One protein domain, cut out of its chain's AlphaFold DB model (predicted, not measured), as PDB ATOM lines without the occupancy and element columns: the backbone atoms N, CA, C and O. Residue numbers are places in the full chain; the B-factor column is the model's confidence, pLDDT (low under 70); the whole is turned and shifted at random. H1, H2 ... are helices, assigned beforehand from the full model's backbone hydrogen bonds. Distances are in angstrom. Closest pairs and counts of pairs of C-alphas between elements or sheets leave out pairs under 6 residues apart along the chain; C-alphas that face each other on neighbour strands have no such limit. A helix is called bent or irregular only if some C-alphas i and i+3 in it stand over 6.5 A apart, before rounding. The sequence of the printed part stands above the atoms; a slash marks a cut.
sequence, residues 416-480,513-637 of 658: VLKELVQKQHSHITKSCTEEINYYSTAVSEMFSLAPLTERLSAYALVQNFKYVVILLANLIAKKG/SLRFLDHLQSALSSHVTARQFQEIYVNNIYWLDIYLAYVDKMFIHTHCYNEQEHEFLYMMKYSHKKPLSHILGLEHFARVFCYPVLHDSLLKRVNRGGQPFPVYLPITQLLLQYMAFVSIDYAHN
ATOM      1  N   VAL A 416     -27.071  13.938  17.147       76.94
ATOM      2  CA  VAL A 416     -28.023  13.785  18.268       76.94
ATOM      3  C   VAL A 416     -29.486  13.815  17.802       76.94
ATOM      4  O   VAL A 416     -30.307  13.049  18.296       76.94
ATOM      5  N   LEU A 417     -29.824  14.626  16.789       80.25
ATOM      6  CA  LEU A 417     -31.184  14.653  16.231       80.25
ATOM      7  C   LEU A 417     -31.507  13.403  15.403       80.25
ATOM      8  O   LEU A 417     -32.637  12.922  15.456       80.25
ATOM      9  N   LYS A 418     -30.526  12.841  14.684       81.62
ATOM     10  CA  LYS A 418     -30.697  11.550  13.994       81.62
ATOM     11  C   LYS A 418     -30.913  10.426  15.006       81.62
ATOM     12  O   LYS A 418     -31.825   9.626  14.829       81.62
ATOM     13  N   GLU A 419     -30.132  10.412  16.084       81.12
ATOM     14  CA  GLU A 419     -30.234   9.434  17.174       81.12
ATOM     15  C   GLU A 419     -31.568   9.545  17.921       81.12
ATOM     16  O   GLU A 419     -32.206   8.528  18.183       81.12
ATOM     17  N   LEU A 420     -32.056  10.763  18.186       83.25
ATOM     18  CA  LEU A 420     -33.383  11.011  18.761       83.25
ATOM     19  C   LEU A 420     -34.505  10.446  17.871       83.25
ATOM     20  O   LEU A 420     -35.395   9.746  18.356       83.25
ATOM     21  N   VAL A 421     -34.442  10.709  16.564       84.94
ATOM     22  CA  VAL A 421     -35.430  10.237  15.578       84.94
ATOM     23  C   VAL A 421     -35.365   8.711  15.399       84.94
ATOM     24  O   VAL A 421     -36.411   8.061  15.351       84.94
ATOM     25  N   GLN A 422     -34.165   8.118  15.406       82.69
ATOM     26  CA  GLN A 422     -33.945   6.664  15.399       82.69
ATOM     27  C   GLN A 422     -34.427   5.990  16.691       82.69
ATOM     28  O   GLN A 422     -35.028   4.914  16.630       82.69
ATOM     29  N   LYS A 423     -34.225   6.620  17.857       81.31
ATOM     30  CA  LYS A 423     -34.760   6.152  19.143       81.31
ATOM     31  C   LYS A 423     -36.288   6.185  19.130       81.31
ATOM     32  O   LYS A 423     -36.902   5.209  19.549       81.31
ATOM     33  N   GLN A 424     -36.902   7.244  18.592       82.88
ATOM     34  CA  GLN A 424     -38.361   7.325  18.469       82.88
ATOM     35  C   GLN A 424     -38.916   6.272  17.497       82.88
ATOM     36  O   GLN A 424     -39.888   5.604  17.833       82.88
ATOM     37  N   HIS A 425     -38.281   6.072  16.334       83.00
ATOM     38  CA  HIS A 425     -38.629   4.988  15.403       83.00
ATOM     39  C   HIS A 425     -38.577   3.627  16.108       83.00
ATOM     40  O   HIS A 425     -39.555   2.890  16.114       83.00
ATOM     41  N   SER A 426     -37.470   3.341  16.798       78.81
ATOM     42  CA  SER A 426     -37.271   2.084  17.528       78.81
ATOM     43  C   SER A 426     -38.253   1.882  18.687       78.81
ATOM     44  O   SER A 426     -38.514   0.741  19.056       78.81
ATOM     45  N   HIS A 427     -38.776   2.961  19.275       77.94
ATOM     46  CA  HIS A 427     -39.820   2.907  20.298       77.94
ATOM     47  C   HIS A 427     -41.167   2.539  19.672       77.94
ATOM     48  O   HIS A 427     -41.745   1.514  20.012       77.94
ATOM     49  N   ILE A 428     -41.600   3.324  18.681       75.06
ATOM     50  CA  ILE A 428     -42.881   3.152  17.988       75.06
ATOM     51  C   ILE A 428     -42.968   1.758  17.354       75.06
ATOM     52  O   ILE A 428     -43.942   1.048  17.573       75.06
ATOM     53  N   THR A 429     -41.926   1.306  16.646       75.31
ATOM     54  CA  THR A 429     -41.904  -0.036  16.039       75.31
ATOM     55  C   THR A 429     -42.002  -1.166  17.073       75.31
ATOM     56  O   THR A 429     -42.532  -2.221  16.740       75.31
ATOM     57  N   LYS A 430     -41.531  -0.964  18.314       74.38
ATOM     58  CA  LYS A 430     -41.674  -1.951  19.400       74.38
ATOM     59  C   LYS A 430     -43.062  -1.926  20.034       74.38
ATOM     60  O   LYS A 430     -43.620  -2.985  20.269       74.38
ATOM     61  N   SER A 431     -43.637  -0.750  20.286       66.00
ATOM     62  CA  SER A 431     -44.988  -0.662  20.859       66.00
ATOM     63  C   SER A 431     -46.062  -1.263  19.943       66.00
ATOM     64  O   SER A 431     -47.060  -1.780  20.426       66.00
ATOM     65  N   CYS A 432     -45.834  -1.260  18.629       61.66
ATOM     66  CA  CYS A 432     -46.756  -1.815  17.638       61.66
ATOM     67  C   CYS A 432     -46.726  -3.354  17.499       61.66
ATOM     68  O   CYS A 432     -47.328  -3.876  16.560       61.66
ATOM     69  N   THR A 433     -46.036  -4.090  18.382       60.16
ATOM     70  CA  THR A 433     -46.131  -5.567  18.453       60.16
ATOM     71  C   THR A 433     -47.129  -6.073  19.500       60.16
ATOM     72  O   THR A 433     -47.273  -7.282  19.662       60.16
ATOM     73  N   GLU A 434     -47.805  -5.172  20.213       61.25
ATOM     74  CA  GLU A 434     -48.833  -5.471  21.215       61.25
ATOM     75  C   GLU A 434     -50.211  -4.986  20.720       61.25
ATOM     76  O   GLU A 434     -50.296  -4.088  19.878       61.25
ATOM     77  N   GLU A 435     -51.312  -5.561  21.220       58.09
ATOM     78  CA  GLU A 435     -52.666  -5.103  20.867       58.09
ATOM     79  C   GLU A 435     -52.980  -3.759  21.547       58.09
ATOM     80  O   GLU A 435     -53.400  -3.690  22.706       58.09
ATOM     81  N   ILE A 436     -52.759  -2.659  20.821       60.91
ATOM     82  CA  ILE A 436     -52.927  -1.299  21.341       60.91
ATOM     83  C   ILE A 436     -54.416  -0.951  21.503       60.91
ATOM     84  O   ILE A 436     -55.102  -0.576  20.552       60.91
ATOM     85  N   ASN A 437     -54.912  -0.966  22.743       61.19
ATOM     86  CA  ASN A 437     -56.195  -0.345  23.078       61.19
ATOM     87  C   ASN A 437     -56.062   1.190  23.058       61.19
ATOM     88  O   ASN A 437     -55.710   1.794  24.073       61.19
ATOM     89  N   TYR A 438     -56.398   1.808  21.922       57.38
ATOM     90  CA  TYR A 438     -56.326   3.256  21.663       57.38
ATOM     91  C   TYR A 438     -57.018   4.176  22.688       57.38
ATOM     92  O   TYR A 438     -56.746   5.377  22.696       57.38
ATOM     93  N   TYR A 439     -57.889   3.648  23.554       54.84
ATOM     94  CA  TYR A 439     -58.573   4.411  24.604       54.84
ATOM     95  C   TYR A 439     -57.827   4.418  25.954       54.84
ATOM     96  O   TYR A 439     -58.276   5.066  26.899       54.84
ATOM     97  N   SER A 440     -56.691   3.719  26.061       56.53
ATOM     98  CA  SER A 440     -55.829   3.717  27.250       56.53
ATOM     99  C   SER A 440     -54.863   4.910  27.274       56.53
ATOM    100  O   SER A 440     -54.321   5.319  26.248       56.53
ATOM    101  N   THR A 441     -54.564   5.440  28.462       49.97
ATOM    102  CA  THR A 441     -53.555   6.500  28.650       49.97
ATOM    103  C   THR A 441     -52.144   6.065  28.235       49.97
ATOM    104  O   THR A 441     -51.388   6.889  27.714       49.97
ATOM    105  N   ALA A 442     -51.818   4.772  28.374       54.09
ATOM    106  CA  ALA A 442     -50.524   4.184  28.002       54.09
ATOM    107  C   ALA A 442     -50.168   4.371  26.511       54.09
ATOM    108  O   ALA A 442     -48.998   4.438  26.138       54.09
ATOM    109  N   VAL A 443     -51.172   4.538  25.645       57.81
ATOM    110  CA  VAL A 443     -50.991   4.756  24.198       57.81
ATOM    111  C   VAL A 443     -50.229   6.056  23.918       57.81
ATOM    112  O   VAL A 443     -49.444   6.144  22.973       57.81
ATOM    113  N   SER A 444     -50.400   7.067  24.776       57.91
ATOM    114  CA  SER A 444     -49.677   8.337  24.655       57.91
ATOM    115  C   SER A 444     -48.175   8.219  24.947       57.91
ATOM    116  O   SER A 444     -47.393   9.029  24.445       57.91
ATOM    117  N   GLU A 445     -47.777   7.187  25.694       61.53
ATOM    118  CA  GLU A 445     -46.390   6.844  26.017       61.53
ATOM    119  C   GLU A 445     -45.795   5.931  24.929       61.53
ATOM    120  O   GLU A 445     -44.665   6.139  24.495       61.53
ATOM    121  N   MET A 446     -46.584   5.000  24.376       60.88
ATOM    122  CA  MET A 446     -46.186   4.147  23.241       60.88
ATOM    123  C   MET A 446     -45.682   4.947  22.023       60.88
ATOM    124  O   MET A 446     -44.645   4.616  21.437       60.88
ATOM    125  N   PHE A 447     -46.358   6.045  21.663       65.62
ATOM    126  CA  PHE A 447     -45.995   6.860  20.493       65.62
ATOM    127  C   PHE A 447     -45.021   8.024  20.779       65.62
ATOM    128  O   PHE A 447     -44.674   8.784  19.866       65.62
ATOM    129  N   SER A 448     -44.544   8.195  22.018       61.25
ATOM    130  CA  SER A 448     -43.783   9.389  22.410       61.25
ATOM    131  C   SER A 448     -42.720   9.122  23.476       61.25
ATOM    132  O   SER A 448     -43.009   8.607  24.543       61.25
ATOM    133  N   LEU A 449     -41.491   9.602  23.246       54.94
ATOM    134  CA  LEU A 449     -40.375   9.466  24.199       54.94
ATOM    135  C   LEU A 449     -40.532  10.300  25.493       54.94
ATOM    136  O   LEU A 449     -39.673  10.217  26.370       54.94
ATOM    137  N   ALA A 450     -41.578  11.124  25.584       57.75
ATOM    138  CA  ALA A 450     -41.979  11.905  26.756       57.75
ATOM    139  C   ALA A 450     -43.501  12.184  26.711       57.75
ATOM    140  O   ALA A 450     -44.051  12.269  25.603       57.75
ATOM    141  N   PRO A 451     -44.190  12.373  27.857       58.28
ATOM    142  CA  PRO A 451     -45.637  12.600  27.897       58.28
ATOM    143  C   PRO A 451     -46.082  13.807  27.063       58.28
ATOM    144  O   PRO A 451     -45.481  14.880  27.111       58.28
ATOM    145  N   LEU A 452     -47.178  13.655  26.312       59.41
ATOM    146  CA  LEU A 452     -47.653  14.674  25.359       59.41
ATOM    147  C   LEU A 452     -48.034  16.011  26.017       59.41
ATOM    148  O   LEU A 452     -48.042  17.043  25.349       59.41
ATOM    149  N   THR A 453     -48.362  15.981  27.309       53.50
ATOM    150  CA  THR A 453     -48.790  17.117  28.136       53.50
ATOM    151  C   THR A 453     -47.649  17.832  28.862       53.50
ATOM    152  O   THR A 453     -47.821  18.988  29.239       53.50
ATOM    153  N   GLU A 454     -46.498  17.177  29.052       51.19
ATOM    154  CA  GLU A 454     -45.346  17.697  29.820       51.19
ATOM    155  C   GLU A 454     -44.150  18.081  28.926       51.19
ATOM    156  O   GLU A 454     -43.083  18.447  29.419       51.19
ATOM    157  N   ARG A 455     -44.310  17.990  27.599       66.62
ATOM    158  CA  ARG A 455     -43.235  18.206  26.623       66.62
ATOM    159  C   ARG A 455     -43.295  19.582  25.958       66.62
ATOM    160  O   ARG A 455     -44.365  20.075  25.599       66.62
ATOM    161  N   LEU A 456     -42.129  20.173  25.688       69.62
ATOM    162  CA  LEU A 456     -42.034  21.391  24.877       69.62
ATOM    163  C   LEU A 456     -42.451  21.081  23.427       69.62
ATOM    164  O   LEU A 456     -41.820  20.250  22.770       69.62
ATOM    165  N   SER A 457     -43.503  21.739  22.936       83.12
ATOM    166  CA  SER A 457     -44.049  21.509  21.593       83.12
ATOM    167  C   SER A 457     -43.207  22.147  20.482       83.12
ATOM    168  O   SER A 457     -42.447  23.087  20.722       83.12
ATOM    169  N   ALA A 458     -43.374  21.684  19.241       86.81
ATOM    170  CA  ALA A 458     -42.711  22.228  18.051       86.81
ATOM    171  C   ALA A 458     -42.958  23.740  17.883       86.81
ATOM    172  O   ALA A 458     -42.043  24.492  17.546       86.81
ATOM    173  N   TYR A 459     -44.173  24.203  18.194       87.38
ATOM    174  CA  TYR A 459     -44.512  25.622  18.252       87.38
ATOM    175  C   TYR A 459     -43.681  26.364  19.306       87.38
ATOM    176  O   TYR A 459     -43.056  27.372  18.981       87.38
ATOM    177  N   ALA A 460     -43.624  25.861  20.544       78.81
ATOM    178  CA  ALA A 460     -42.867  26.497  21.624       78.81
ATOM    179  C   ALA A 460     -41.350  26.504  21.348       78.81
ATOM    180  O   ALA A 460     -40.701  27.533  21.528       78.81
ATOM    181  N   LEU A 461     -40.805  25.406  20.811       82.06
ATOM    182  CA  LEU A 461     -39.433  25.317  20.294       82.06
ATOM    183  C   LEU A 461     -39.140  26.416  19.263       82.06
ATOM    184  O   LEU A 461     -38.125  27.104  19.363       82.06
ATOM    185  N   VAL A 462     -40.042  26.622  18.297       85.25
ATOM    186  CA  VAL A 462     -39.892  27.674  17.283       85.25
ATOM    187  C   VAL A 462     -39.997  29.077  17.882       85.25
ATOM    188  O   VAL A 462     -39.177  29.922  17.524       85.25
ATOM    189  N   GLN A 463     -40.932  29.360  18.796       83.62
ATOM    190  CA  GLN A 463     -41.007  30.696  19.414       83.62
ATOM    191  C   GLN A 463     -39.771  30.997  20.281       83.62
ATOM    192  O   GLN A 463     -39.231  32.104  20.213       83.62
ATOM    193  N   ASN A 464     -39.255  30.005  21.013       78.25
ATOM    194  CA  ASN A 464     -38.011  30.141  21.774       78.25
ATOM    195  C   ASN A 464     -36.810  30.390  20.847       78.25
ATOM    196  O   ASN A 464     -36.015  31.297  21.098       78.25
ATOM    197  N   PHE A 465     -36.709  29.661  19.729       82.38
ATOM    198  CA  PHE A 465     -35.669  29.897  18.723       82.38
ATOM    199  C   PHE A 465     -35.762  31.299  18.101       82.38
ATOM    200  O   PHE A 465     -34.753  31.997  17.987       82.38
ATOM    201  N   LYS A 466     -36.973  31.755  17.753       80.69
ATOM    202  CA  LYS A 466     -37.222  33.115  17.244       80.69
ATOM    203  C   LYS A 466     -36.724  34.184  18.213       80.69
ATOM    204  O   LYS A 466     -36.032  35.113  17.797       80.69
ATOM    205  N   TYR A 467     -37.039  34.031  19.499       79.12
ATOM    206  CA  TYR A 467     -36.575  34.929  20.553       79.12
ATOM    207  C   TYR A 467     -35.041  34.949  20.653       79.12
ATOM    208  O   TYR A 467     -34.446  36.027  20.650       79.12
ATOM    209  N   VAL A 468     -34.386  33.782  20.624       74.19
ATOM    210  CA  VAL A 468     -32.915  33.661  20.608       74.19
ATOM    211  C   VAL A 468     -32.287  34.355  19.389       74.19
ATOM    212  O   VAL A 468     -31.317  35.097  19.549       74.19
ATOM    213  N   VAL A 469     -32.849  34.198  18.184       75.69
ATOM    214  CA  VAL A 469     -32.361  34.880  16.965       75.69
ATOM    215  C   VAL A 469     -32.497  36.406  17.072       75.69
ATOM    216  O   VAL A 469     -31.583  37.134  16.677       75.69
ATOM    217  N   ILE A 470     -33.590  36.909  17.653       76.31
ATOM    218  CA  ILE A 470     -33.797  38.350  17.879       76.31
ATOM    219  C   ILE A 470     -32.835  38.890  18.956       76.31
ATOM    220  O   ILE A 470     -32.275  39.977  18.792       76.31
ATOM    221  N   LEU A 471     -32.573  38.131  20.027       75.75
ATOM    222  CA  LEU A 471     -31.557  38.486  21.025       75.75
ATOM    223  C   LEU A 471     -30.149  38.547  20.415       75.75
ATOM    224  O   LEU A 471     -29.429  39.514  20.670       75.75
ATOM    225  N   LEU A 472     -29.768  37.578  19.573       71.31
ATOM    226  CA  LEU A 472     -28.486  37.596  18.856       71.31
ATOM    227  C   LEU A 472     -28.339  38.846  17.990       71.31
ATOM    228  O   LEU A 472     -27.321  39.530  18.091       71.31
ATOM    229  N   ALA A 473     -29.361  39.193  17.201       74.19
ATOM    230  CA  ALA A 473     -29.342  40.401  16.376       74.19
ATOM    231  C   ALA A 473     -29.099  41.665  17.222       74.19
ATOM    232  O   ALA A 473     -28.230  42.473  16.892       74.19
ATOM    233  N   ASN A 474     -29.792  41.791  18.359       75.56
ATOM    234  CA  ASN A 474     -29.622  42.908  19.291       75.56
ATOM    235  C   ASN A 474     -28.223  42.948  19.940       75.56
ATOM    236  O   ASN A 474     -27.649  44.027  20.098       75.56
ATOM    237  N   LEU A 475     -27.648  41.797  20.305       73.75
ATOM    238  CA  LEU A 475     -26.303  41.710  20.892       73.75
ATOM    239  C   LEU A 475     -25.204  42.040  19.870       73.75
ATOM    240  O   LEU A 475     -24.278  42.791  20.186       73.75
ATOM    241  N   ILE A 476     -25.325  41.531  18.641       70.88
ATOM    242  CA  ILE A 476     -24.384  41.801  17.544       70.88
ATOM    243  C   ILE A 476     -24.474  43.278  17.125       70.88
ATOM    244  O   ILE A 476     -23.440  43.918  16.940       70.88
ATOM    245  N   ALA A 477     -25.677  43.860  17.062       71.62
ATOM    246  CA  ALA A 477     -25.862  45.290  16.805       71.62
ATOM    247  C   ALA A 477     -25.226  46.171  17.898       71.62
ATOM    248  O   ALA A 477     -24.519  47.124  17.575       71.62
ATOM    249  N   LYS A 478     -25.404  45.826  19.185       70.50
ATOM    250  CA  LYS A 478     -24.771  46.549  20.304       70.50
ATOM    251  C   LYS A 478     -23.240  46.484  20.251       70.50
ATOM    252  O   LYS A 478     -22.598  47.521  20.400       70.50
ATOM    253  N   LYS A 479     -22.646  45.310  19.991       62.59
ATOM    254  CA  LYS A 479     -21.180  45.175  19.848       62.59
ATOM    255  C   LYS A 479     -20.641  45.863  18.586       62.59
ATOM    256  O   LYS A 479     -19.571  46.458  18.639       62.59
ATOM    257  N   GLY A 480     -21.397  45.876  17.487       53.50
ATOM    258  CA  GLY A 480     -21.054  46.645  16.283       53.50
ATOM    259  C   GLY A 480     -21.075  48.170  16.472       53.50
ATOM    260  O   GLY A 480     -20.510  48.886  15.651       53.50
ATOM    261  N   SER A 513     -30.730  29.325  26.745       46.75
ATOM    262  CA  SER A 513     -30.273  30.499  25.990       46.75
ATOM    263  C   SER A 513     -28.777  30.775  26.126       46.75
ATOM    264  O   SER A 513     -28.082  30.778  25.115       46.75
ATOM    265  N   LEU A 514     -28.263  31.023  27.335       41.78
ATOM    266  CA  LEU A 514     -26.962  31.690  27.517       41.78
ATOM    267  C   LEU A 514     -25.783  30.925  26.892       41.78
ATOM    268  O   LEU A 514     -25.106  31.471  26.027       41.78
ATOM    269  N   ARG A 515     -25.598  29.635  27.206       40.62
ATOM    270  CA  ARG A 515     -24.494  28.837  26.630       40.62
ATOM    271  C   ARG A 515     -24.576  28.703  25.102       40.62
ATOM    272  O   ARG A 515     -23.546  28.683  24.433       40.62
ATOM    273  N   PHE A 516     -25.785  28.645  24.538       47.69
ATOM    274  CA  PHE A 516     -25.994  28.613  23.087       47.69
ATOM    275  C   PHE A 516     -25.734  29.984  22.439       47.69
ATOM    276  O   PHE A 516     -25.133  30.050  21.366       47.69
ATOM    277  N   LEU A 517     -26.115  31.078  23.107       51.69
ATOM    278  CA  LEU A 517     -25.789  32.448  22.703       51.69
ATOM    279  C   LEU A 517     -24.271  32.676  22.697       51.69
ATOM    280  O   LEU A 517     -23.769  33.241  21.730       51.69
ATOM    281  N   ASP A 518     -23.541  32.202  23.707       49.00
ATOM    282  CA  ASP A 518     -22.079  32.332  23.798       49.00
ATOM    283  C   ASP A 518     -21.351  31.473  22.746       49.00
ATOM    284  O   ASP A 518     -20.404  31.936  22.098       49.00
ATOM    285  N   HIS A 519     -21.825  30.245  22.504       48.72
ATOM    286  CA  HIS A 519     -21.288  29.368  21.459       48.72
ATOM    287  C   HIS A 519     -21.528  29.927  20.046       48.72
ATOM    288  O   HIS A 519     -20.603  29.991  19.235       48.72
ATOM    289  N   LEU A 520     -22.738  30.416  19.750       53.19
ATOM    290  CA  LEU A 520     -23.002  31.098  18.480       53.19
ATOM    291  C   LEU A 520     -22.253  32.426  18.369       53.19
ATOM    292  O   LEU A 520     -21.769  32.755  17.290       53.19
ATOM    293  N   GLN A 521     -22.134  33.194  19.452       54.84
ATOM    294  CA  GLN A 521     -21.421  34.466  19.421       54.84
ATOM    295  C   GLN A 521     -19.938  34.254  19.126       54.84
ATOM    296  O   GLN A 521     -19.416  34.925  18.240       54.84
ATOM    297  N   SER A 522     -19.279  33.307  19.798       52.09
ATOM    298  CA  SER A 522     -17.888  32.953  19.491       52.09
ATOM    299  C   SER A 522     -17.734  32.489  18.035       52.09
ATOM    300  O   SER A 522     -16.908  33.060  17.322       52.09
ATOM    301  N   ALA A 523     -18.597  31.590  17.544       49.53
ATOM    302  CA  ALA A 523     -18.574  31.100  16.158       49.53
ATOM    303  C   ALA A 523     -18.868  32.168  15.077       49.53
ATOM    304  O   ALA A 523     -18.376  32.060  13.955       49.53
ATOM    305  N   LEU A 524     -19.670  33.196  15.382       53.19
ATOM    306  CA  LEU A 524     -20.038  34.266  14.439       53.19
ATOM    307  C   LEU A 524     -19.092  35.482  14.489       53.19
ATOM    308  O   LEU A 524     -19.012  36.233  13.512       53.19
ATOM    309  N   SER A 525     -18.402  35.691  15.617       47.81
ATOM    310  CA  SER A 525     -17.723  36.955  15.958       47.81
ATOM    311  C   SER A 525     -16.613  37.413  15.004       47.81
ATOM    312  O   SER A 525     -16.307  38.604  14.981       47.81
ATOM    313  N   SER A 526     -16.037  36.520  14.195       50.97
ATOM    314  CA  SER A 526     -14.951  36.845  13.261       50.97
ATOM    315  C   SER A 526     -15.408  37.254  11.852       50.97
ATOM    316  O   SER A 526     -14.615  37.850  11.120       50.97
ATOM    317  N   HIS A 527     -16.641  36.924  11.432       54.69
ATOM    318  CA  HIS A 527     -17.003  36.929  10.000       54.69
ATOM    319  C   HIS A 527     -18.382  37.505   9.629       54.69
ATOM    320  O   HIS A 527     -18.599  37.779   8.448       54.69
ATOM    321  N   VAL A 528     -19.316  37.705  10.569       62.41
ATOM    322  CA  VAL A 528     -20.690  38.148  10.239       62.41
ATOM    323  C   VAL A 528     -21.007  39.517  10.843       62.41
ATOM    324  O   VAL A 528     -21.121  39.666  12.057       62.41
ATOM    325  N   THR A 529     -21.209  40.528   9.992       69.88
ATOM    326  CA  THR A 529     -21.662  41.860  10.441       69.88
ATOM    327  C   THR A 529     -23.117  41.835  10.921       69.88
ATOM    328  O   THR A 529     -23.925  41.030  10.451       69.88
ATOM    329  N   ALA A 530     -23.501  42.781  11.788       69.81
ATOM    330  CA  ALA A 530     -24.889  42.942  12.247       69.81
ATOM    331  C   ALA A 530     -25.898  43.026  11.083       69.81
ATOM    332  O   ALA A 530     -26.970  42.426  11.134       69.81
ATOM    333  N   ARG A 531     -25.518  43.715   9.997       69.00
ATOM    334  CA  ARG A 531     -26.324  43.829   8.778       69.00
ATOM    335  C   ARG A 531     -26.496  42.485   8.068       69.00
ATOM    336  O   ARG A 531     -27.618  42.135   7.723       69.00
ATOM    337  N   GLN A 532     -25.422  41.715   7.890       64.94
ATOM    338  CA  GLN A 532     -25.512  40.373   7.303       64.94
ATOM    339  C   GLN A 532     -26.335  39.429   8.188       64.94
ATOM    340  O   GLN A 532     -27.142  38.668   7.666       64.94
ATOM    341  N   PHE A 533     -26.209  39.503   9.517       71.50
ATOM    342  CA  PHE A 533     -27.032  38.700  10.428       71.50
ATOM    343  C   PHE A 533     -28.532  39.028  10.285       71.50
ATOM    344  O   PHE A 533     -29.364  38.122  10.198       71.50
ATOM    345  N   GLN A 534     -28.873  40.318  10.187       72.56
ATOM    346  CA  GLN A 534     -30.234  40.785   9.919       72.56
ATOM    347  C   GLN A 534     -30.754  40.285   8.558       72.56
ATOM    348  O   GLN A 534     -31.851  39.730   8.485       72.56
ATOM    349  N   GLU A 535     -29.969  40.445   7.488       68.69
ATOM    350  CA  GLU A 535     -30.342  40.057   6.119       68.69
ATOM    351  C   GLU A 535     -30.455  38.531   5.931       68.69
ATOM    352  O   GLU A 535     -31.322  38.074   5.184       68.69
ATOM    353  N   ILE A 536     -29.629  37.737   6.625       64.56
ATOM    354  CA  ILE A 536     -29.585  36.270   6.509       64.56
ATOM    355  C   ILE A 536     -30.609  35.588   7.424       64.56
ATOM    356  O   ILE A 536     -31.320  34.697   6.959       64.56
ATOM    357  N   TYR A 537     -30.709  35.978   8.700       74.94
ATOM    358  CA  TYR A 537     -31.506  35.245   9.694       74.94
ATOM    359  C   TYR A 537     -32.815  35.949  10.049       74.94
ATOM    360  O   TYR A 537     -33.885  35.360   9.898       74.94
ATOM    361  N   VAL A 538     -32.759  37.211  10.484       75.00
ATOM    362  CA  VAL A 538     -33.945  37.919  11.003       75.00
ATOM    363  C   VAL A 538     -34.961  38.187   9.893       75.00
ATOM    364  O   VAL A 538     -36.145  37.908  10.058       75.00
ATOM    365  N   ASN A 539     -34.507  38.624   8.717       75.44
ATOM    366  CA  ASN A 539     -35.380  38.836   7.560       75.44
ATOM    367  C   ASN A 539     -35.985  37.525   7.013       75.44
ATOM    368  O   ASN A 539     -36.966  37.583   6.276       75.44
ATOM    369  N   ASN A 540     -35.443  36.355   7.379       75.12
ATOM    370  CA  ASN A 540     -35.900  35.029   6.942       75.12
ATOM    371  C   ASN A 540     -36.588  34.216   8.051       75.12
ATOM    372  O   ASN A 540     -36.926  33.048   7.854       75.12
ATOM    373  N   ILE A 541     -36.868  34.842   9.197       81.38
ATOM    374  CA  ILE A 541     -37.489  34.218  10.373       81.38
ATOM    375  C   ILE A 541     -38.893  33.633  10.099       81.38
ATOM    376  O   ILE A 541     -39.339  32.731  10.806       81.38
ATOM    377  N   TYR A 542     -39.562  34.093   9.033       82.69
ATOM    378  CA  TYR A 542     -40.865  33.597   8.570       82.69
ATOM    379  C   TYR A 542     -40.828  32.146   8.056       82.69
ATOM    380  O   TYR A 542     -41.861  31.478   8.042       82.69
ATOM    381  N   TRP A 543     -39.660  31.617   7.659       84.00
ATOM    382  CA  TRP A 543     -39.533  30.209   7.250       84.00
ATOM    383  C   TRP A 543     -39.904  29.239   8.372       84.00
ATOM    384  O   TRP A 543     -40.422  28.157   8.111       84.00
ATOM    385  N   LEU A 544     -39.724  29.660   9.623       87.19
ATOM    386  CA  LEU A 544     -40.087  28.878  10.796       87.19
ATOM    387  C   LEU A 544     -41.609  28.680  10.897       87.19
ATOM    388  O   LEU A 544     -42.064  27.577  11.188       87.19
ATOM    389  N   ASP A 545     -42.401  29.705  10.567       88.69
ATOM    390  CA  ASP A 545     -43.866  29.598  10.506       88.69
ATOM    391  C   ASP A 545     -44.325  28.739   9.322       88.69
ATOM    392  O   ASP A 545     -45.312  28.013   9.430       88.69
ATOM    393  N   ILE A 546     -43.578  28.759   8.211       87.75
ATOM    394  CA  ILE A 546     -43.808  27.854   7.076       87.75
ATOM    395  C   ILE A 546     -43.579  26.391   7.499       87.75
ATOM    396  O   ILE A 546     -44.370  25.532   7.112       87.75
ATOM    397  N   TYR A 547     -42.571  26.092   8.328       92.44
ATOM    398  CA  TYR A 547     -42.356  24.735   8.853       92.44
ATOM    399  C   TYR A 547     -43.440  24.298   9.844       92.44
ATOM    400  O   TYR A 547     -43.907  23.162   9.755       92.44
ATOM    401  N   LEU A 548     -43.914  25.186  10.724       90.25
ATOM    402  CA  LEU A 548     -45.057  24.894  11.600       90.25
ATOM    403  C   LEU A 548     -46.332  24.622  10.782       90.25
ATOM    404  O   LEU A 548     -46.972  23.586  10.952       90.25
ATOM    405  N   ALA A 549     -46.645  25.485   9.811       90.50
ATOM    406  CA  ALA A 549     -47.792  25.312   8.920       90.50
ATOM    407  C   ALA A 549     -47.674  24.071   8.012       90.50
ATOM    408  O   ALA A 549     -48.696  23.505   7.611       90.50
ATOM    409  N   TYR A 550     -46.451  23.632   7.690       91.44
ATOM    410  CA  TYR A 550     -46.197  22.357   7.021       91.44
ATOM    411  C   TYR A 550     -46.510  21.175   7.949       91.44
ATOM    412  O   TYR A 550     -47.233  20.269   7.535       91.44
ATOM    413  N   VAL A 551     -46.053  21.200   9.208       91.00
ATOM    414  CA  VAL A 551     -46.386  20.171  10.215       91.00
ATOM    415  C   VAL A 551     -47.904  20.038  10.375       91.00
ATOM    416  O   VAL A 551     -48.443  18.938  10.255       91.00
ATOM    417  N   ASP A 552     -48.609  21.155  10.546       89.50
ATOM    418  CA  ASP A 552     -50.059  21.177  10.786       89.50
ATOM    419  C   ASP A 552     -50.903  20.585   9.646       89.50
ATOM    420  O   ASP A 552     -51.969  19.995   9.885       89.50
ATOM    421  N   LYS A 553     -50.416  20.717   8.409       87.38
ATOM    422  CA  LYS A 553     -51.107  20.267   7.193       87.38
ATOM    423  C   LYS A 553     -50.654  18.894   6.707       87.38
ATOM    424  O   LYS A 553     -51.492  18.126   6.248       87.38
ATOM    425  N   MET A 554     -49.360  18.588   6.794       86.88
ATOM    426  CA  MET A 554     -48.755  17.454   6.090       86.88
ATOM    427  C   MET A 554     -48.258  16.329   6.998       86.88
ATOM    428  O   MET A 554     -48.142  15.213   6.498       86.88
ATOM    429  N   PHE A 555     -47.945  16.575   8.282       89.25
ATOM    430  CA  PHE A 555     -47.162  15.624   9.096       89.25
ATOM    431  C   PHE A 555     -47.760  14.210   9.117       89.25
ATOM    432  O   PHE A 555     -47.086  13.267   8.714       89.25
ATOM    433  N   ILE A 556     -49.042  14.084   9.478       85.94
ATOM    434  CA  ILE A 556     -49.775  12.803   9.514       85.94
ATOM    435  C   ILE A 556     -49.653  12.042   8.181       85.94
ATOM    436  O   ILE A 556     -49.382  10.849   8.161       85.94
ATOM    437  N   HIS A 557     -49.779  12.739   7.052       82.50
ATOM    438  CA  HIS A 557     -49.798  12.128   5.718       82.50
ATOM    439  C   HIS A 557     -48.406  11.827   5.137       82.50
ATOM    440  O   HIS A 557     -48.315  11.286   4.036       82.50
ATOM    441  N   THR A 558     -47.323  12.251   5.800       80.50
ATOM    442  CA  THR A 558     -45.974  12.264   5.195       80.50
ATOM    443  C   THR A 558     -44.822  11.884   6.129       80.50
ATOM    444  O   THR A 558     -43.713  11.692   5.640       80.50
ATOM    445  N   HIS A 559     -45.045  11.801   7.444       83.44
ATOM    446  CA  HIS A 559     -43.986  11.592   8.440       83.44
ATOM    447  C   HIS A 559     -44.293  10.512   9.492       83.44
ATOM    448  O   HIS A 559     -43.373  10.143  10.220       83.44
ATOM    449  N   CYS A 560     -45.518   9.977   9.572       84.31
ATOM    450  CA  CYS A 560     -45.816   8.802  10.401       84.31
ATOM    451  C   CYS A 560     -45.005   7.574   9.945       84.31
ATOM    452  O   CYS A 560     -44.755   7.404   8.751       84.31
ATOM    453  N   TYR A 561     -44.584   6.726  10.885       80.38
ATOM    454  CA  TYR A 561     -43.828   5.504  10.594       80.38
ATOM    455  C   TYR A 561     -44.725   4.321  10.217       80.38
ATOM    456  O   TYR A 561     -44.330   3.486   9.403       80.38
ATOM    457  N   ASN A 562     -45.924   4.253  10.799       77.56
ATOM    458  CA  ASN A 562     -46.909   3.201  10.573       77.56
ATOM    459  C   ASN A 562     -48.347   3.731  10.729       77.56
ATOM    460  O   ASN A 562     -48.567   4.903  11.049       77.56
ATOM    461  N   GLU A 563     -49.318   2.856  10.474       75.88
ATOM    462  CA  GLU A 563     -50.745   3.164  10.562       75.88
ATOM    463  C   GLU A 563     -51.194   3.508  11.988       75.88
ATOM    464  O   GLU A 563     -51.911   4.485  12.172       75.88
ATOM    465  N   GLN A 564     -50.705   2.795  13.005       74.62
ATOM    466  CA  GLN A 564     -51.139   3.018  14.388       74.62
ATOM    467  C   GLN A 564     -50.720   4.405  14.917       74.62
ATOM    468  O   GLN A 564     -51.507   5.090  15.571       74.62
ATOM    469  N   GLU A 565     -49.523   4.888  14.555       79.50
ATOM    470  CA  GLU A 565     -49.119   6.275  14.823       79.50
ATOM    471  C   GLU A 565     -49.978   7.281  14.033       79.50
ATOM    472  O   GLU A 565     -50.308   8.353  14.545       79.50
ATOM    473  N   HIS A 566     -50.357   6.956  12.792       83.00
ATOM    474  CA  HIS A 566     -51.244   7.797  11.985       83.00
ATOM    475  C   HIS A 566     -52.638   7.917  12.623       83.00
ATOM    476  O   HIS A 566     -53.119   9.039  12.794       83.00
ATOM    477  N   GLU A 567     -53.267   6.806  13.017       78.25
ATOM    478  CA  GLU A 567     -54.561   6.788  13.718       78.25
ATOM    479  C   GLU A 567     -54.495   7.566  15.037       78.25
ATOM    480  O   GLU A 567     -55.330   8.440  15.290       78.25
ATOM    481  N   PHE A 568     -53.451   7.331  15.838       80.06
ATOM    482  CA  PHE A 568     -53.232   8.039  17.094       80.06
ATOM    483  C   PHE A 568     -53.104   9.559  16.900       80.06
ATOM    484  O   PHE A 568     -53.817  10.344  17.535       80.06
ATOM    485  N   LEU A 569     -52.241  10.008  15.981       80.81
ATOM    486  CA  LEU A 569     -52.051  11.437  15.712       80.81
ATOM    487  C   LEU A 569     -53.272  12.082  15.035       80.81
ATOM    488  O   LEU A 569     -53.532  13.270  15.255       80.81
ATOM    489  N   TYR A 570     -54.051  11.316  14.267       83.38
ATOM    490  CA  TYR A 570     -55.344  11.744  13.737       83.38
ATOM    491  C   TYR A 570     -56.339  11.990  14.882       83.38
ATOM    492  O   TYR A 570     -56.850  13.105  15.015       83.38
ATOM    493  N   MET A 571     -56.538  11.018  15.776       79.25
ATOM    494  CA  MET A 571     -57.415  11.158  16.948       79.25
ATOM    495  C   MET A 571     -57.008  12.328  17.855       79.25
ATOM    496  O   MET A 571     -57.868  13.110  18.275       79.25
ATOM    497  N   MET A 572     -55.705  12.526  18.082       76.12
ATOM    498  CA  MET A 572     -55.172  13.675  18.826       76.12
ATOM    499  C   MET A 572     -55.513  15.022  18.163       76.12
ATOM    500  O   MET A 572     -55.919  15.966  18.853       76.12
ATOM    501  N   LYS A 573     -55.392  15.120  16.830       80.88
ATOM    502  CA  LYS A 573     -55.665  16.347  16.057       80.88
ATOM    503  C   LYS A 573     -57.122  16.804  16.176       80.88
ATOM    504  O   LYS A 573     -57.367  18.000  16.331       80.88
ATOM    505  N   TYR A 574     -58.079  15.877  16.121       78.94
ATOM    506  CA  TYR A 574     -59.505  16.216  16.219       78.94
ATOM    507  C   TYR A 574     -59.980  16.391  17.668       78.94
ATOM    508  O   TYR A 574     -60.780  17.291  17.928       78.94
ATOM    509  N   SER A 575     -59.441  15.623  18.621       73.62
ATOM    510  CA  SER A 575     -59.832  15.706  20.039       73.62
ATOM    511  C   SER A 575     -59.439  17.032  20.702       73.62
ATOM    512  O   SER A 575     -60.247  17.642  21.399       73.62
ATOM    513  N   HIS A 576     -58.212  17.519  20.482       67.94
ATOM    514  CA  HIS A 576     -57.674  18.643  21.265       67.94
ATOM    515  C   HIS A 576     -57.992  20.047  20.727       67.94
ATOM    516  O   HIS A 576     -57.623  21.029  21.374       67.94
ATOM    517  N   LYS A 577     -58.631  20.173  19.551       77.00
ATOM    518  CA  LYS A 577     -58.888  21.456  18.849       77.00
ATOM    519  C   LYS A 577     -57.642  22.352  18.674       77.00
ATOM    520  O   LYS A 577     -57.766  23.560  18.475       77.00
ATOM    521  N   LYS A 578     -56.439  21.773  18.747       79.25
ATOM    522  CA  LYS A 578     -55.142  22.462  18.646       79.25
ATOM    523  C   LYS A 578     -54.408  22.032  17.371       79.25
ATOM    524  O   LYS A 578     -54.591  20.899  16.926       79.25
ATOM    525  N   PRO A 579     -53.556  22.894  16.787       86.38
ATOM    526  CA  PRO A 579     -52.686  22.495  15.686       86.38
ATOM    527  C   PRO A 579     -51.730  21.370  16.122       86.38
ATOM    528  O   PRO A 579     -51.310  21.327  17.280       86.38
ATOM    529  N   LEU A 580     -51.334  20.485  15.201       86.88
ATOM    530  CA  LEU A 580     -50.337  19.440  15.471       86.88
ATOM    531  C   LEU A 580     -49.018  20.037  15.965       86.88
ATOM    532  O   LEU A 580     -48.413  19.494  16.879       86.88
ATOM    533  N   SER A 581     -48.603  21.186  15.440       88.94
ATOM    534  CA  SER A 581     -47.422  21.929  15.885       88.94
ATOM    535  C   SER A 581     -47.446  22.289  17.378       88.94
ATOM    536  O   SER A 581     -46.392  22.475  17.980       88.94
ATOM    537  N   HIS A 582     -48.629  22.353  17.996       84.56
ATOM    538  CA  HIS A 582     -48.806  22.621  19.425       84.56
ATOM    539  C   HIS A 582     -48.903  21.341  20.278       84.56
ATOM    540  O   HIS A 582     -48.854  21.438  21.502       84.56
ATOM    541  N   ILE A 583     -49.041  20.166  19.651       81.50
ATOM    542  CA  ILE A 583     -49.158  18.843  20.295       81.50
ATOM    543  C   ILE A 583     -47.850  18.044  20.146       81.50
ATOM    544  O   ILE A 583     -47.423  17.352  21.070       81.50
ATOM    545  N   LEU A 584     -47.218  18.114  18.972       85.50
ATOM    546  CA  LEU A 584     -46.012  17.380  18.586       85.50
ATOM    547  C   LEU A 584     -44.750  17.972  19.229       85.50
ATOM    548  O   LEU A 584     -44.635  19.190  19.353       85.50
ATOM    549  N   GLY A 585     -43.822  17.106  19.646       84.12
ATOM    550  CA  GLY A 585     -42.612  17.463  20.397       84.12
ATOM    551  C   GLY A 585     -41.346  17.598  19.545       84.12
ATOM    552  O   GLY A 585     -41.401  17.678  18.312       84.12
ATOM    553  N   LEU A 586     -40.191  17.618  20.217       85.56
ATOM    554  CA  LEU A 586     -38.876  17.826  19.602       85.56
ATOM    555  C   LEU A 586     -38.514  16.720  18.603       85.56
ATOM    556  O   LEU A 586     -38.106  17.008  17.480       85.56
ATOM    557  N   GLU A 587     -38.706  15.465  18.999       86.19
ATOM    558  CA  GLU A 587     -38.491  14.260  18.195       86.19
ATOM    559  C   GLU A 587     -39.341  14.248  16.912       86.19
ATOM    560  O   GLU A 587     -38.824  13.995  15.821       86.19
ATOM    561  N   HIS A 588     -40.613  14.640  17.013       88.69
ATOM    562  CA  HIS A 588     -41.499  14.781  15.860       88.69
ATOM    563  C   HIS A 588     -41.041  15.915  14.934       88.69
ATOM    564  O   HIS A 588     -41.002  15.736  13.718       88.69
ATOM    565  N   PHE A 589     -40.652  17.072  15.478       92.19
ATOM    566  CA  PHE A 589     -40.189  18.193  14.655       92.19
ATOM    567  C   PHE A 589     -38.842  17.893  13.979       92.19
ATOM    568  O   PHE A 589     -38.665  18.196  12.799       92.19
ATOM    569  N   ALA A 590     -37.923  17.211  14.669       89.44
ATOM    570  CA  ALA A 590     -36.654  16.743  14.110       89.44
ATOM    571  C   ALA A 590     -36.863  15.757  12.947       89.44
ATOM    572  O   ALA A 590     -36.144  15.830  11.945       89.44
ATOM    573  N   ARG A 591     -37.888  14.894  13.032       89.38
ATOM    574  CA  ARG A 591     -38.268  13.945  11.971       89.38
ATOM    575  C   ARG A 591     -38.484  14.635  10.616       89.38
ATOM    576  O   ARG A 591     -38.059  14.103   9.593       89.38
ATOM    577  N   VAL A 592     -39.061  15.841  10.615       90.81
ATOM    578  CA  VAL A 592     -39.359  16.634   9.401       90.81
ATOM    579  C   VAL A 592     -38.098  17.031   8.623       90.81
ATOM    580  O   VAL A 592     -38.134  17.171   7.402       90.81
ATOM    581  N   PHE A 593     -36.971  17.185   9.318       88.75
ATOM    582  CA  PHE A 593     -35.691  17.573   8.721       88.75
ATOM    583  C   PHE A 593     -34.745  16.388   8.478       88.75
ATOM    584  O   PHE A 593     -33.767  16.542   7.747       88.75
ATOM    585  N   CYS A 594     -35.011  15.221   9.076       82.56
ATOM    586  CA  CYS A 594     -34.197  14.011   8.908       82.56
ATOM    587  C   CYS A 594     -34.447  13.282   7.581       82.56
ATOM    588  O   CYS A 594     -33.564  12.564   7.116       82.56
ATOM    589  N   TYR A 595     -35.617  13.476   6.966       77.69
ATOM    590  CA  TYR A 595     -36.010  12.820   5.719       77.69
ATOM    591  C   TYR A 595     -36.173  13.837   4.573       77.69
ATOM    592  O   TYR A 595     -36.571  14.978   4.815       77.69
ATOM    593  N   PRO A 596     -35.937  13.451   3.301       69.12
ATOM    594  CA  PRO A 596     -36.046  14.361   2.150       69.12
ATOM    595  C   PRO A 596     -37.489  14.810   1.842       69.12
ATOM    596  O   PRO A 596     -37.712  15.608   0.934       69.12
ATOM    597  N   VAL A 597     -38.482  14.335   2.598       78.25
ATOM    598  CA  VAL A 597     -39.912  14.543   2.342       78.25
ATOM    599  C   VAL A 597     -40.304  16.025   2.398       78.25
ATOM    600  O   VAL A 597     -41.015  16.490   1.504       78.25
ATOM    601  N   LEU A 598     -39.797  16.805   3.362       79.69
ATOM    602  CA  LEU A 598     -39.970  18.270   3.378       79.69
ATOM    603  C   LEU A 598     -39.333  18.930   2.138       79.69
ATOM    604  O   LEU A 598     -39.904  19.852   1.550       79.69
ATOM    605  N   HIS A 599     -38.158  18.455   1.723       73.69
ATOM    606  CA  HIS A 599     -37.449  19.001   0.572       73.69
ATOM    607  C   HIS A 599     -38.219  18.756  -0.735       73.69
ATOM    608  O   HIS A 599     -38.528  19.716  -1.442       73.69
ATOM    609  N   ASP A 600     -38.598  17.515  -1.041       71.56
ATOM    610  CA  ASP A 600     -39.268  17.174  -2.303       71.56
ATOM    611  C   ASP A 600     -40.728  17.669  -2.381       71.56
ATOM    612  O   ASP A 600     -41.199  18.049  -3.460       71.56
ATOM    613  N   SER A 601     -41.452  17.711  -1.256       72.88
ATOM    614  CA  SER A 601     -42.852  18.168  -1.228       72.88
ATOM    615  C   SER A 601     -43.004  19.693  -1.252       72.88
ATOM    616  O   SER A 601     -43.930  20.191  -1.897       72.88
ATOM    617  N   LEU A 602     -42.104  20.436  -0.597       77.69
ATOM    618  CA  LEU A 602     -42.193  21.889  -0.444       77.69
ATOM    619  C   LEU A 602     -41.019  22.613  -1.112       77.69
ATOM    620  O   LEU A 602     -41.221  23.406  -2.032       77.69
ATOM    621  N   LEU A 603     -39.790  22.368  -0.656       73.50
ATOM    622  CA  LEU A 603     -38.669  23.292  -0.887       73.50
ATOM    623  C   LEU A 603     -38.084  23.218  -2.305       73.50
ATOM    624  O   LEU A 603     -37.696  24.242  -2.861       73.50
ATOM    625  N   LYS A 604     -38.148  22.054  -2.954       69.88
ATOM    626  CA  LYS A 604     -37.831  21.840  -4.378       69.88
ATOM    627  C   LYS A 604     -38.729  22.643  -5.330       69.88
ATOM    628  O   LYS A 604     -38.398  22.831  -6.500       69.88
ATOM    629  N   ARG A 605     -39.871  23.137  -4.834       70.81
ATOM    630  CA  ARG A 605     -40.801  24.016  -5.566       70.81
ATOM    631  C   ARG A 605     -40.457  25.503  -5.387       70.81
ATOM    632  O   ARG A 605     -40.941  26.331  -6.158       70.81
ATOM    633  N   VAL A 606     -39.600  25.847  -4.420       69.00
ATOM    634  CA  VAL A 606     -39.170  27.217  -4.091       69.00
ATOM    635  C   VAL A 606     -38.040  27.641  -5.038       69.00
ATOM    636  O   VAL A 606     -36.856  27.611  -4.705       69.00
ATOM    637  N   ASN A 607     -38.428  28.027  -6.254       65.44
ATOM    638  CA  ASN A 607     -37.511  28.423  -7.322       65.44
ATOM    639  C   ASN A 607     -37.671  29.909  -7.679       65.44
ATOM    640  O   ASN A 607     -38.790  30.417  -7.794       65.44
ATOM    641  N   ARG A 608     -36.556  30.603  -7.928       53.50
ATOM    642  CA  ARG A 608     -36.515  32.001  -8.383       53.50
ATOM    643  C   ARG A 608     -35.852  32.046  -9.758       53.50
ATOM    644  O   ARG A 608     -34.703  31.660  -9.909       53.50
ATOM    645  N   GLY A 609     -36.595  32.482 -10.777       50.97
ATOM    646  CA  GLY A 609     -36.091  32.523 -12.160       50.97
ATOM    647  C   GLY A 609     -35.797  31.148 -12.781       50.97
ATOM    648  O   GLY A 609     -35.054  31.076 -13.749       50.97
ATOM    649  N   GLY A 610     -36.355  30.064 -12.228       51.66
ATOM    650  CA  GLY A 610     -36.096  28.687 -12.673       51.66
ATOM    651  C   GLY A 610     -34.924  27.991 -11.970       51.66
ATOM    652  O   GLY A 610     -34.764  26.788 -12.144       51.66
ATOM    653  N   GLN A 611     -34.154  28.703 -11.142       47.78
ATOM    654  CA  GLN A 611     -33.129  28.118 -10.269       47.78
ATOM    655  C   GLN A 611     -33.670  27.906  -8.840       47.78
ATOM    656  O   GLN A 611     -34.543  28.674  -8.414       47.78
ATOM    657  N   PRO A 612     -33.147  26.926  -8.076       59.00
ATOM    658  CA  PRO A 612     -33.439  26.782  -6.650       59.00
ATOM    659  C   PRO A 612     -33.138  28.069  -5.877       59.00
ATOM    660  O   PRO A 612     -32.142  28.741  -6.145       59.00
ATOM    661  N   PHE A 613     -33.979  28.411  -4.898       67.25
ATOM    662  CA  PHE A 613     -33.815  29.621  -4.086       67.25
ATOM    663  C   PHE A 613     -33.559  29.258  -2.608       67.25
ATOM    664  O   PHE A 613     -34.484  29.298  -1.794       67.25
ATOM    665  N   PRO A 614     -32.312  28.895  -2.233       68.75
ATOM    666  CA  PRO A 614     -31.964  28.317  -0.927       68.75
ATOM    667  C   PRO A 614     -31.905  29.343   0.221       68.75
ATOM    668  O   PRO A 614     -31.153  29.175   1.174       68.75
ATOM    669  N   VAL A 615     -32.697  30.416   0.172       70.50
ATOM    670  CA  VAL A 615     -32.716  31.467   1.213       70.50
ATOM    671  C   VAL A 615     -33.227  30.950   2.566       70.50
ATOM    672  O   VAL A 615     -32.880  31.491   3.611       70.50
ATOM    673  N   TYR A 616     -33.973  29.845   2.567       75.44
ATOM    674  CA  TYR A 616     -34.342  29.119   3.781       75.44
ATOM    675  C   TYR A 616     -33.161  28.399   4.457       75.44
ATOM    676  O   TYR A 616     -33.239  28.062   5.640       75.44
ATOM    677  N   LEU A 617     -32.071  28.119   3.733       73.44
ATOM    678  CA  LEU A 617     -31.047  27.176   4.181       73.44
ATOM    679  C   LEU A 617     -30.276  27.643   5.433       73.44
ATOM    680  O   LEU A 617     -30.169  26.839   6.359       73.44
ATOM    681  N   PRO A 618     -29.807  28.905   5.553       71.56
ATOM    682  CA  PRO A 618     -29.075  29.346   6.743       71.56
ATOM    683  C   PRO A 618     -29.933  29.300   8.013       71.56
ATOM    684  O   PRO A 618     -29.490  28.791   9.041       71.56
ATOM    685  N   ILE A 619     -31.186  29.769   7.941       76.19
ATOM    686  CA  ILE A 619     -32.106  29.755   9.088       76.19
ATOM    687  C   ILE A 619     -32.539  28.325   9.458       76.19
ATOM    688  O   ILE A 619     -32.674  28.028  10.643       76.19
ATOM    689  N   THR A 620     -32.646  27.411   8.482       82.94
ATOM    690  CA  THR A 620     -32.857  25.970   8.739       82.94
ATOM    691  C   THR A 620     -31.654  25.348   9.442       82.94
ATOM    692  O   THR A 620     -31.809  24.636  10.431       82.94
ATOM    693  N   GLN A 621     -30.439  25.635   8.969       79.62
ATOM    694  CA  GLN A 621     -29.224  25.083   9.557       79.62
ATOM    695  C   GLN A 621     -29.009  25.582  10.993       79.62
ATOM    696  O   GLN A 621     -28.597  24.799  11.849       79.62
ATOM    697  N   LEU A 622     -29.332  26.851  11.269       78.38
ATOM    698  CA  LEU A 622     -29.275  27.433  12.610       78.38
ATOM    699  C   LEU A 622     -30.357  26.853  13.540       78.38
ATOM    700  O   LEU A 622     -30.055  26.530  14.690       78.38
ATOM    701  N   LEU A 623     -31.581  26.645  13.034       87.12
ATOM    702  CA  LEU A 623     -32.654  25.948  13.755       87.12
ATOM    703  C   LEU A 623     -32.224  24.529  14.151       87.12
ATOM    704  O   LEU A 623     -32.450  24.120  15.284       87.12
ATOM    705  N   LEU A 624     -31.569  23.792  13.249       82.38
ATOM    706  CA  LEU A 624     -31.096  22.434  13.525       82.38
ATOM    707  C   LEU A 624     -30.014  22.386  14.609       82.38
ATOM    708  O   LEU A 624     -30.027  21.461  15.418       82.38
ATOM    709  N   GLN A 625     -29.122  23.379  14.677       78.94
ATOM    710  CA  GLN A 625     -28.155  23.471  15.778       78.94
ATOM    711  C   GLN A 625     -28.833  23.843  17.106       78.94
ATOM    712  O   GLN A 625     -28.489  23.274  18.139       78.94
ATOM    713  N   TYR A 626     -29.842  24.723  17.090       81.12
ATOM    714  CA  TYR A 626     -30.647  25.012  18.282       81.12
ATOM    715  C   TYR A 626     -31.423  23.780  18.769       81.12
ATOM    716  O   TYR A 626     -31.392  23.455  19.952       81.12
ATOM    717  N   MET A 627     -32.075  23.047  17.862       83.62
ATOM    718  CA  MET A 627     -32.777  21.805  18.193       83.62
ATOM    719  C   MET A 627     -31.819  20.739  18.734       83.62
ATOM    720  O   MET A 627     -32.185  20.029  19.665       83.62
ATOM    721  N   ALA A 628     -30.597  20.641  18.200       80.94
ATOM    722  CA  ALA A 628     -29.575  19.739  18.725       80.94
ATOM    723  C   ALA A 628     -29.118  20.144  20.136       80.94
ATOM    724  O   ALA A 628     -29.044  19.278  21.005       80.94
ATOM    725  N   PHE A 629     -28.901  21.439  20.392       79.44
ATOM    726  CA  PHE A 629     -28.618  21.956  21.734       79.44
ATOM    727  C   PHE A 629     -29.746  21.599  22.715       79.44
ATOM    728  O   PHE A 629     -29.501  20.923  23.712       79.44
ATOM    729  N   VAL A 630     -30.997  21.940  22.383       75.75
ATOM    730  CA  VAL A 630     -32.157  21.619  23.231       75.75
ATOM    731  C   VAL A 630     -32.337  20.108  23.403       75.75
ATOM    732  O   VAL A 630     -32.752  19.684  24.473       75.75
ATOM    733  N   SER A 631     -31.991  19.271  22.416       75.62
ATOM    734  CA  SER A 631     -32.113  17.807  22.538       75.62
ATOM    735  C   SER A 631     -31.210  17.187  23.607       75.62
ATOM    736  O   SER A 631     -31.549  16.125  24.126       75.62
ATOM    737  N   ILE A 632     -30.113  17.860  23.975       68.56
ATOM    738  CA  ILE A 632     -29.252  17.453  25.091       68.56
ATOM    739  C   ILE A 632     -29.980  17.734  26.413       68.56
ATOM    740  O   ILE A 632     -30.170  16.817  27.209       68.56
ATOM    741  N   ASP A 633     -30.495  18.953  26.605       61.56
ATOM    742  CA  ASP A 633     -31.297  19.306  27.788       61.56
ATOM    743  C   ASP A 633     -32.547  18.406  27.920       61.56
ATOM    744  O   ASP A 633     -32.852  17.913  29.007       61.56
ATOM    745  N   TYR A 634     -33.221  18.106  26.802       58.22
ATOM    746  CA  TYR A 634     -34.398  17.223  26.713       58.22
ATOM    747  C   TYR A 634     -34.110  15.772  27.123       58.22
ATOM    748  O   TYR A 634     -34.996  15.084  27.630       58.22
ATOM    749  N   ALA A 635     -32.885  15.291  26.887       50.59
ATOM    750  CA  ALA A 635     -32.461  13.950  27.280       50.59
ATOM    751  C   ALA A 635     -32.175  13.839  28.788       50.59
ATOM    752  O   ALA A 635     -32.230  12.737  29.331       50.59
ATOM    753  N   HIS A 636     -31.897  14.963  29.457       42.88
ATOM    754  CA  HIS A 636     -31.597  15.016  30.890       42.88
ATOM    755  C   HIS A 636     -32.797  15.446  31.749       42.88
ATOM    756  O   HIS A 636     -32.978  14.907  32.838       42.88
ATOM    757  N   ASN A 637     -33.644  16.360  31.264       42.97
ATOM    758  CA  ASN A 637     -34.823  16.866  31.972       42.97
ATOM    759  C   ASN A 637     -36.094  16.699  31.125       42.97
ATOM    760  O   ASN A 637     -36.583  17.642  30.507       42.97
TER     761      ASN A 637
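What this domain is: This is residues 416 to 480 and 513 to 637 of the 658 residues of an uncharacterized protein of Babesia sp. Xinjiang (UniProt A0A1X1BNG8). Short H8 sits in the middle, with H1, H6, H10 and the beginning of H3 round it; long H10 crosses H3 near that beginning. H4 and H5 pack on the rest of H3 towards one end of the long axis, H2 and H7 lie towards the other, and H9 leads into a loop, residues 602 to 613, far from the middle. The printed part has 190 residues with ten named helices, H1 to H10 in order, and no named strand: all helix, mostly crossed. It is compact, with a radius of gyration of the C-alphas of 18.1 A, and spans 60 by 43 by 29 A.

Where its parts are: H3, residues 458 to 480, runs 32.7 A from C-alpha 458 at (-42.711, 22.228, 18.051). H10, residues 614 to 636, runs 34.5 A to C-alpha 636 at (-31.597, 15.016, 30.890); it is only just irregular, with C-alphas 615 and 618 7.0 A apart. H1, residues 416 to 431, begins at C-alpha 416 at (-28.023, 13.785, 18.268) and runs 22.4 A. H6, residues 543 to 559, runs 19.2 A and is irregular, with C-alphas 553 and 556 7.9 A apart and a kink of 63 degrees near residue 553. H7, residues 563 to 575, runs 18.2 A. The others are H2, 443 to 446; H4, 514 to 524; H5, 530 to 536; H8, 586 to 594; and H9, 597 to 601.

How they stand to each other: With residues 461 to 465 alone, H3 only just touches H10, in 3 pairs of C-alphas within 8 A, the closest Phe 465 and Tyr 626 at 7.0 A. H3 touches H5, closest C-alphas Ala 477 and Ala 530 at 5.2 A, and only just touches H4, in 3 such pairs, closest Leu 472 and Leu 517 at 7.0 A. H8 touches H1, closest Val 421 and Glu 587 at 5.7 A, and H6 at about perpendicular, 88 degrees, closest His 559 and Val 592 at 6.9 A. H6 touches H7, closest Ile 556 and His 566 at 5.8 A. H2 only just touches H1, in 3 such pairs, closest Ser 431 and Met 446 at 5.5 A. H9 is close to but not clearly touching H8, closest Val 592 and Leu 598 at 6.3 A. Every O i to N i+4 pair is within hydrogen-bond range in H3, H4, H5, H7 and H9; H1 has 11 of 12, H6 11 of 13, H8 3 of 5, H10 16 of 19, and H2 is too short for one.

The domain as a whole: The C-alphas farthest apart, Glu 435 and Gly 480, are 60.8 A apart. Residues 481 to 512 are not printed; C-alphas 480 and 513 are 21.0 A apart across the cut. The links H1 to H2, H2 to H3 and H9 to H10 are long. The mean pLDDT of the printed part is 72.5, and 68 residues are under 70, among them 431 to 456 and 513 to 532.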